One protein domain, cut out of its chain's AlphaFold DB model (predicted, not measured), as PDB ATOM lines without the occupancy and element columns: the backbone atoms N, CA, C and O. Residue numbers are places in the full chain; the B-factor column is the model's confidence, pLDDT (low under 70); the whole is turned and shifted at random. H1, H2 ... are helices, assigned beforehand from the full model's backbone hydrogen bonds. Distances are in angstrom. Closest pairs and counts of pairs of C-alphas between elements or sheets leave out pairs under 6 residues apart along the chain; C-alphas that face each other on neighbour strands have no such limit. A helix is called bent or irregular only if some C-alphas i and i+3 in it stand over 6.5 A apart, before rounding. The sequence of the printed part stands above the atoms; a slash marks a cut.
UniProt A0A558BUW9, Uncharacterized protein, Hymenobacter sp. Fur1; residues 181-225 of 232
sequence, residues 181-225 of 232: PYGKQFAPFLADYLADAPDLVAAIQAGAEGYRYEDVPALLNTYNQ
ATOM      1  N   PRO A 181      15.130 -39.838  46.098       95.75
ATOM      2  CA  PRO A 181      13.729 -39.660  46.432       95.75
ATOM      3  C   PRO A 181      12.868 -39.637  45.163       95.75
ATOM      4  O   PRO A 181      13.282 -39.162  44.105       95.75
ATOM      5  N   TYR A 182      11.636 -40.129  45.282       92.12
ATOM      6  CA  TYR A 182      10.661 -40.130  44.194       92.12
ATOM      7  C   TYR A 182       9.801 -38.851  44.190       92.12
ATOM      8  O   TYR A 182       9.646 -38.166  45.204       92.12
ATOM      9  N   GLY A 183       9.176 -38.545  43.052       92.75
ATOM     10  CA  GLY A 183       8.188 -37.471  42.934       92.75
ATOM     11  C   GLY A 183       8.805 -36.072  42.994       92.75
ATOM     12  O   GLY A 183       9.846 -35.816  42.401       92.75
ATOM     13  N   LYS A 184       8.164 -35.137  43.707       94.00
ATOM     14  CA  LYS A 184       8.559 -33.710  43.715       94.00
ATOM     15  C   LYS A 184       9.953 -33.444  44.297       94.00
ATOM     16  O   LYS A 184      10.523 -32.391  44.042       94.00
ATOM     17  N   GLN A 185      10.483 -34.377  45.084       96.25
ATOM     18  CA  GLN A 185      11.811 -34.278  45.690       96.25
ATOM     19  C   GLN A 185      12.927 -34.742  44.747       96.25
ATOM     20  O   GLN A 185      14.084 -34.428  45.000       96.25
ATOM     21  N   PHE A 186      12.592 -35.455  43.666       96.00
ATOM     22  CA  PHE A 186      13.563 -36.029  42.738       96.00
ATOM     23  C   PHE A 186      14.455 -34.965  42.091       96.00
ATOM     24  O   PHE A 186      15.669 -34.992  42.262       96.00
ATOM     25  N   ALA A 187      13.845 -34.016  41.373       95.88
ATOM     26  CA  ALA A 187      14.572 -32.990  40.635       95.88
ATOM     27  C   ALA A 187      15.482 -32.128  41.531       95.88
ATOM     28  O   ALA A 187      16.663 -32.022  41.204       95.88
ATOM     29  N   PRO A 188      15.018 -31.555  42.668       97.00
ATOM     30  CA  PRO A 188      15.900 -30.768  43.530       97.00
ATOM     31  C   PRO A 188      17.015 -31.610  44.160       97.00
ATOM     32  O   PRO A 188      18.143 -31.136  44.232       97.00
ATOM     33  N   PHE A 189      16.736 -32.857  44.559       97.69
ATOM     34  CA  PHE A 189      17.769 -33.758  45.075       97.69
ATOM     35  C   PHE A 189      18.848 -34.039  44.030       97.69
ATOM     36  O   PHE A 189      20.033 -33.923  44.322       97.69
ATOM     37  N   LEU A 190      18.453 -34.423  42.812       97.12
ATOM     38  CA  LEU A 190      19.414 -34.815  41.787       97.12
ATOM     39  C   LEU A 190      20.199 -33.607  41.262       97.12
ATOM     40  O   LEU A 190      21.389 -33.732  40.994       97.12
ATOM     41  N   ALA A 191      19.554 -32.442  41.163       95.94
ATOM     42  CA  ALA A 191      20.209 -31.182  40.834       95.94
ATOM     43  C   ALA A 191      21.290 -30.806  41.862       95.94
ATOM     44  O   ALA A 191      22.396 -30.447  41.471       95.94
ATOM     45  N   ASP A 192      20.989 -30.923  43.157       96.75
ATOM     46  CA  ASP A 192      21.961 -30.688  44.233       96.75
ATOM     47  C   ASP A 192      23.093 -31.726  44.197       96.75
ATOM     48  O   ASP A 192      24.274 -31.384  44.197       96.75
ATOM     49  N   TYR A 193      22.737 -33.004  44.047       96.06
ATOM     50  CA  TYR A 193      23.709 -34.090  43.974       96.06
ATOM     51  C   TYR A 193      24.678 -33.926  42.794       96.06
ATOM     52  O   TYR A 193      25.839 -34.301  42.922       96.06
ATOM     53  N   LEU A 194      24.227 -33.375  41.660       95.31
ATOM     54  CA  LEU A 194      25.005 -33.166  40.429       95.31
ATOM     55  C   LEU A 194      25.411 -31.697  40.209       95.31
ATOM     56  O   LEU A 194      25.637 -31.292  39.067       95.31
ATOM     57  N   ALA A 195      25.520 -30.896  41.275       94.69
ATOM     58  CA  ALA A 195      25.805 -29.458  41.199       94.69
ATOM     59  C   ALA A 195      27.089 -29.092  40.421       94.69
ATOM     60  O   ALA A 195      27.240 -27.963  39.959       94.69
ATOM     61  N   ASP A 196      28.005 -30.044  40.238       92.94
ATOM     62  CA  ASP A 196      29.239 -29.903  39.466       92.94
ATOM     63  C   ASP A 196      29.070 -30.120  37.943       92.94
ATOM     64  O   ASP A 196      30.057 -30.124  37.206       92.94
ATOM     65  N   ALA A 197      27.837 -30.298  37.456       94.69
ATOM     66  CA  ALA A 197      27.483 -30.362  36.037       94.69
ATOM     67  C   ALA A 197      26.291 -29.428  35.723       94.69
ATOM     68  O   ALA A 197      25.156 -29.897  35.590       94.69
ATOM     69  N   PRO A 198      26.520 -28.106  35.582       94.69
ATOM     70  CA  PRO A 198      25.450 -27.105  35.511       94.69
ATOM     71  C   PRO A 198      24.480 -27.304  34.338       94.69
ATOM     72  O   PRO A 198      23.284 -27.074  34.501       94.69
ATOM     73  N   ASP A 199      24.955 -27.795  33.190       93.94
ATOM     74  CA  ASP A 199      24.096 -28.060  32.026       93.94
ATOM     75  C   ASP A 199      23.081 -29.183  32.302       93.94
ATOM     76  O   ASP A 199      21.906 -29.073  31.950       93.94
ATOM     77  N   LEU A 200      23.510 -30.248  32.995       94.81
ATOM     78  CA  LEU A 200      22.614 -31.331  33.413       94.81
ATOM     79  C   LEU A 200      21.636 -30.846  34.482       94.81
ATOM     80  O   LEU A 200      20.455 -31.177  34.427       94.81
ATOM     81  N   VAL A 201      22.109 -30.037  35.431       95.88
ATOM     82  CA  VAL A 201      21.258 -29.436  36.465       95.88
ATOM     83  C   VAL A 201      20.150 -28.595  35.834       95.88
ATOM     84  O   VAL A 201      18.985 -28.760  36.197       95.88
ATOM     85  N   ALA A 202      20.485 -27.752  34.856       95.56
ATOM     86  CA  ALA A 202      19.511 -26.937  34.140       95.56
ATOM     87  C   ALA A 202      18.463 -27.802  33.418       95.56
ATOM     88  O   ALA A 202      17.267 -27.530  33.522       95.56
ATOM     89  N   ALA A 203      18.883 -28.882  32.749       95.12
ATOM     90  CA  ALA A 203      17.973 -29.813  32.080       95.12
ATOM     91  C   ALA A 203      17.036 -30.551  33.059       95.12
ATOM     92  O   ALA A 203      15.835 -30.662  32.795       95.12
ATOM     93  N   ILE A 204      17.554 -30.990  34.214       94.62
ATOM     94  CA  ILE A 204      16.763 -31.620  35.286       94.62
ATOM     95  C   ILE A 204      15.721 -30.639  35.830       94.62
ATOM     96  O   ILE A 204      14.548 -30.987  35.966       94.62
ATOM     97  N   GLN A 205      16.128 -29.403  36.126       93.69
ATOM     98  CA  GLN A 205      15.239 -28.375  36.672       93.69
ATOM     99  C   GLN A 205      14.167 -27.933  35.670       93.69
ATOM    100  O   GLN A 205      13.032 -27.671  36.067       93.69
ATOM    101  N   ALA A 206      14.499 -27.897  34.378       94.12
ATOM    102  CA  ALA A 206      13.551 -27.616  33.306       94.12
ATOM    103  C   ALA A 206      12.566 -28.773  33.045       94.12
ATOM    104  O   ALA A 206      11.607 -28.594  32.296       94.12
ATOM    105  N   GLY A 207      12.786 -29.954  33.638       92.00
ATOM    106  CA  GLY A 207      11.970 -31.141  33.388       92.00
ATOM    107  C   GLY A 207      12.066 -31.626  31.940       92.00
ATOM    108  O   GLY A 207      11.069 -32.096  31.386       92.00
ATOM    109  N   ALA A 208      13.240 -31.468  31.321       93.12
ATOM    110  CA  ALA A 208      13.475 -31.875  29.945       93.12
ATOM    111  C   ALA A 208      13.223 -33.384  29.748       93.12
ATOM    112  O   ALA A 208      13.317 -34.193  30.676       93.12
ATOM    113  N   GLU A 209      12.883 -33.774  28.520       92.56
ATOM    114  CA  GLU A 209      12.718 -35.184  28.157       92.56
ATOM    115  C   GLU A 209      14.025 -35.963  28.395       92.56
ATOM    116  O   GLU A 209      15.105 -35.474  28.065       92.56
ATOM    117  N   GLY A 210      13.934 -37.154  28.998       89.94
ATOM    118  CA  GLY A 210      15.101 -37.958  29.386       89.94
ATOM    119  C   GLY A 210      15.725 -37.591  30.742       89.94
ATOM    120  O   GLY A 210      16.759 -38.150  31.104       89.94
ATOM    121  N   TYR A 211      15.121 -36.662  31.496       93.00
ATOM    122  CA  TYR A 211      15.593 -36.232  32.819       93.00
ATOM    123  C   TYR A 211      14.587 -36.536  33.937       93.00
ATOM    124  O   TYR A 211      14.456 -35.774  34.898       93.00
ATOM    125  N   ARG A 212      13.842 -37.641  33.814       91.88
ATOM    126  CA  ARG A 212      12.855 -38.080  34.809       91.88
ATOM    127  C   ARG A 212      13.411 -39.181  35.713       91.88
ATOM    128  O   ARG A 212      14.518 -39.676  35.522       91.88
ATOM    129  N   TYR A 213      12.633 -39.565  36.724       91.50
ATOM    130  CA  TYR A 213      13.041 -40.590  37.691       91.50
ATOM    131  C   TYR A 213      13.281 -41.954  37.020       91.50
ATOM    132  O   TYR A 213      14.166 -42.711  37.416       91.50
ATOM    133  N   GLU A 214      12.503 -42.270  35.991       88.75
ATOM    134  CA  GLU A 214      12.657 -43.456  35.151       88.75
ATOM    135  C   GLU A 214      13.958 -43.460  34.327       88.75
ATOM    136  O   GLU A 214      14.474 -44.534  34.022       88.75
ATOM    137  N   ASP A 215      14.531 -42.288  34.047       91.00
ATOM    138  CA  ASP A 215      15.714 -42.119  33.195       91.00
ATOM    139  C   ASP A 215      17.032 -42.083  33.987       91.00
ATOM    140  O   ASP A 215      18.109 -41.952  33.404       91.00
ATOM    141  N   VAL A 216      16.974 -42.217  35.319       92.62
ATOM    142  CA  VAL A 216      18.128 -42.105  36.232       92.62
ATOM    143  C   VAL A 216      19.362 -42.888  35.760       92.62
ATOM    144  O   VAL A 216      20.443 -42.291  35.727       92.62
ATOM    145  N   PRO A 217      19.269 -44.180  35.372       91.56
ATOM    146  CA  PRO A 217      20.446 -44.916  34.918       91.56
ATOM    147  C   PRO A 217      21.103 -44.292  33.680       91.56
ATOM    148  O   PRO A 217      22.329 -44.198  33.620       91.56
ATOM    149  N   ALA A 218      20.304 -43.838  32.710       91.06
ATOM    150  CA  ALA A 218      20.804 -43.220  31.485       91.06
ATOM    151  C   ALA A 218      21.421 -41.844  31.770       91.06
ATOM    152  O   ALA A 218      22.549 -41.579  31.353       91.06
ATOM    153  N   LEU A 219      20.732 -41.013  32.556       93.44
ATOM    154  CA  LEU A 219      21.199 -39.690  32.973       93.44
ATOM    155  C   LEU A 219      22.563 -39.772  33.667       93.44
ATOM    156  O   LEU A 219      23.490 -39.029  33.341       93.44
ATOM    157  N   LEU A 220      22.716 -40.702  34.608       94.62
ATOM    158  CA  LEU A 220      23.948 -40.834  35.381       94.62
ATOM    159  C   LEU A 220      25.073 -41.512  34.608       94.62
ATOM    160  O   LEU A 220      26.245 -41.254  34.885       94.62
ATOM    161  N   ASN A 221      24.747 -42.336  33.613       92.19
ATOM    162  CA  ASN A 221      25.738 -42.798  32.653       92.19
ATOM    163  C   ASN A 221      26.300 -41.618  31.842       92.19
ATOM    164  O   ASN A 221      27.516 -41.491  31.735       92.19
ATOM    165  N   THR A 222      25.444 -40.706  31.367       92.69
ATOM    166  CA  THR A 222      25.874 -39.469  30.690       92.69
ATOM    167  C   THR A 222      26.752 -38.609  31.599       92.69
ATOM    168  O   THR A 222      27.840 -38.202  31.203       92.69
ATOM    169  N   TYR A 223      26.344 -38.389  32.852       94.06
ATOM    170  CA  TYR A 223      27.139 -37.628  33.824       94.06
ATOM    171  C   TYR A 223      28.535 -38.229  34.064       94.06
ATOM    172  O   TYR A 223      29.530 -37.506  34.150       94.06
ATOM    173  N   ASN A 224      28.629 -39.557  34.132       94.12
ATOM    174  CA  ASN A 224      29.893 -40.270  34.303       94.12
ATOM    175  C   ASN A 224      30.844 -40.161  33.100       94.12
ATOM    176  O   ASN A 224      32.035 -40.417  33.263       94.12
ATOM    177  N   GLN A 225      30.333 -39.801  31.922       92.31
ATOM    178  CA  GLN A 225      31.122 -39.595  30.704       92.31
ATOM    179  C   GLN A 225      31.581 -38.142  30.529       92.31
ATOM    180  O   GLN A 225      32.443 -37.875  29.693       92.31
TER     181      GLN A 225
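Overview. This is residues 181 to 225 of the 232 residues of an uncharacterized protein of Hymenobacter sp. Fur1 (UniProt A0A558BUW9). The longest helix, H3, runs alongside a helical hairpin made by H1 and H2, and the three nearly parallel helices form a small triangle in cross-section. H1 and H2 pack side by side, while H3 keeps a wider spacing from both, and residues 206 to 212 link H2 to it. The printed part has 45 residues with three named helices, in the order H1, H2, H3, and no named strand; its class is all helix. It is compact, with a radius of gyration of the C-alphas of 9.3 A, and its C-alphas span 26 by 18 by 17 A.

Along the chain. H3, residues 213 to 225, is 19.4 A long, from C-alpha 213 at (13.041, -40.590, 37.691) to C-alpha 225 at (31.122, -39.595, 30.704). It is irregular, with C-alphas 214 and 217 7.9 A apart. H1, residues 183 to 193, is 15.9 A long and begins with C-alpha 183 at (8.188, -37.471, 42.934). It is only just irregular, with C-alphas 184 and 187 6.8 A apart. H2, residues 198 to 205, is 10.4 A long.

Arrangement. H3 is close to H2 but not clearly touching; their closest C-alphas, of Leu 200 and Tyr 223, are 7.8 A apart. They run opposite ways at a shallow tilt of 3 degrees. H3 is also close to H1 but not clearly touching; their closest C-alphas, of Phe 186 and Tyr 213, are 6.8 A apart. These two run the same way at a shallow tilt of 11 degrees. H1 and H2 touch and form a helical hairpin, opposite ways at a shallow tilt of 9 degrees; their closest C-alphas, of Ala 191 and Val 201, are 4.8 A apart. In H2 every O i to N i+4 pair is within hydrogen-bond range, against 5 of 7 in H1 and 7 of 9 in H3.

Size, cuts and confidence. The two C-alphas farthest apart, of Lys 184 and Gln 225, are 26.7 A apart. The printed part has no cut. The link from H1 to H2 is tight, with 4 residues, and that from H2 to H3 is short, with 7. The mean pLDDT of the printed part is 93.9, and no printed residue is under 70.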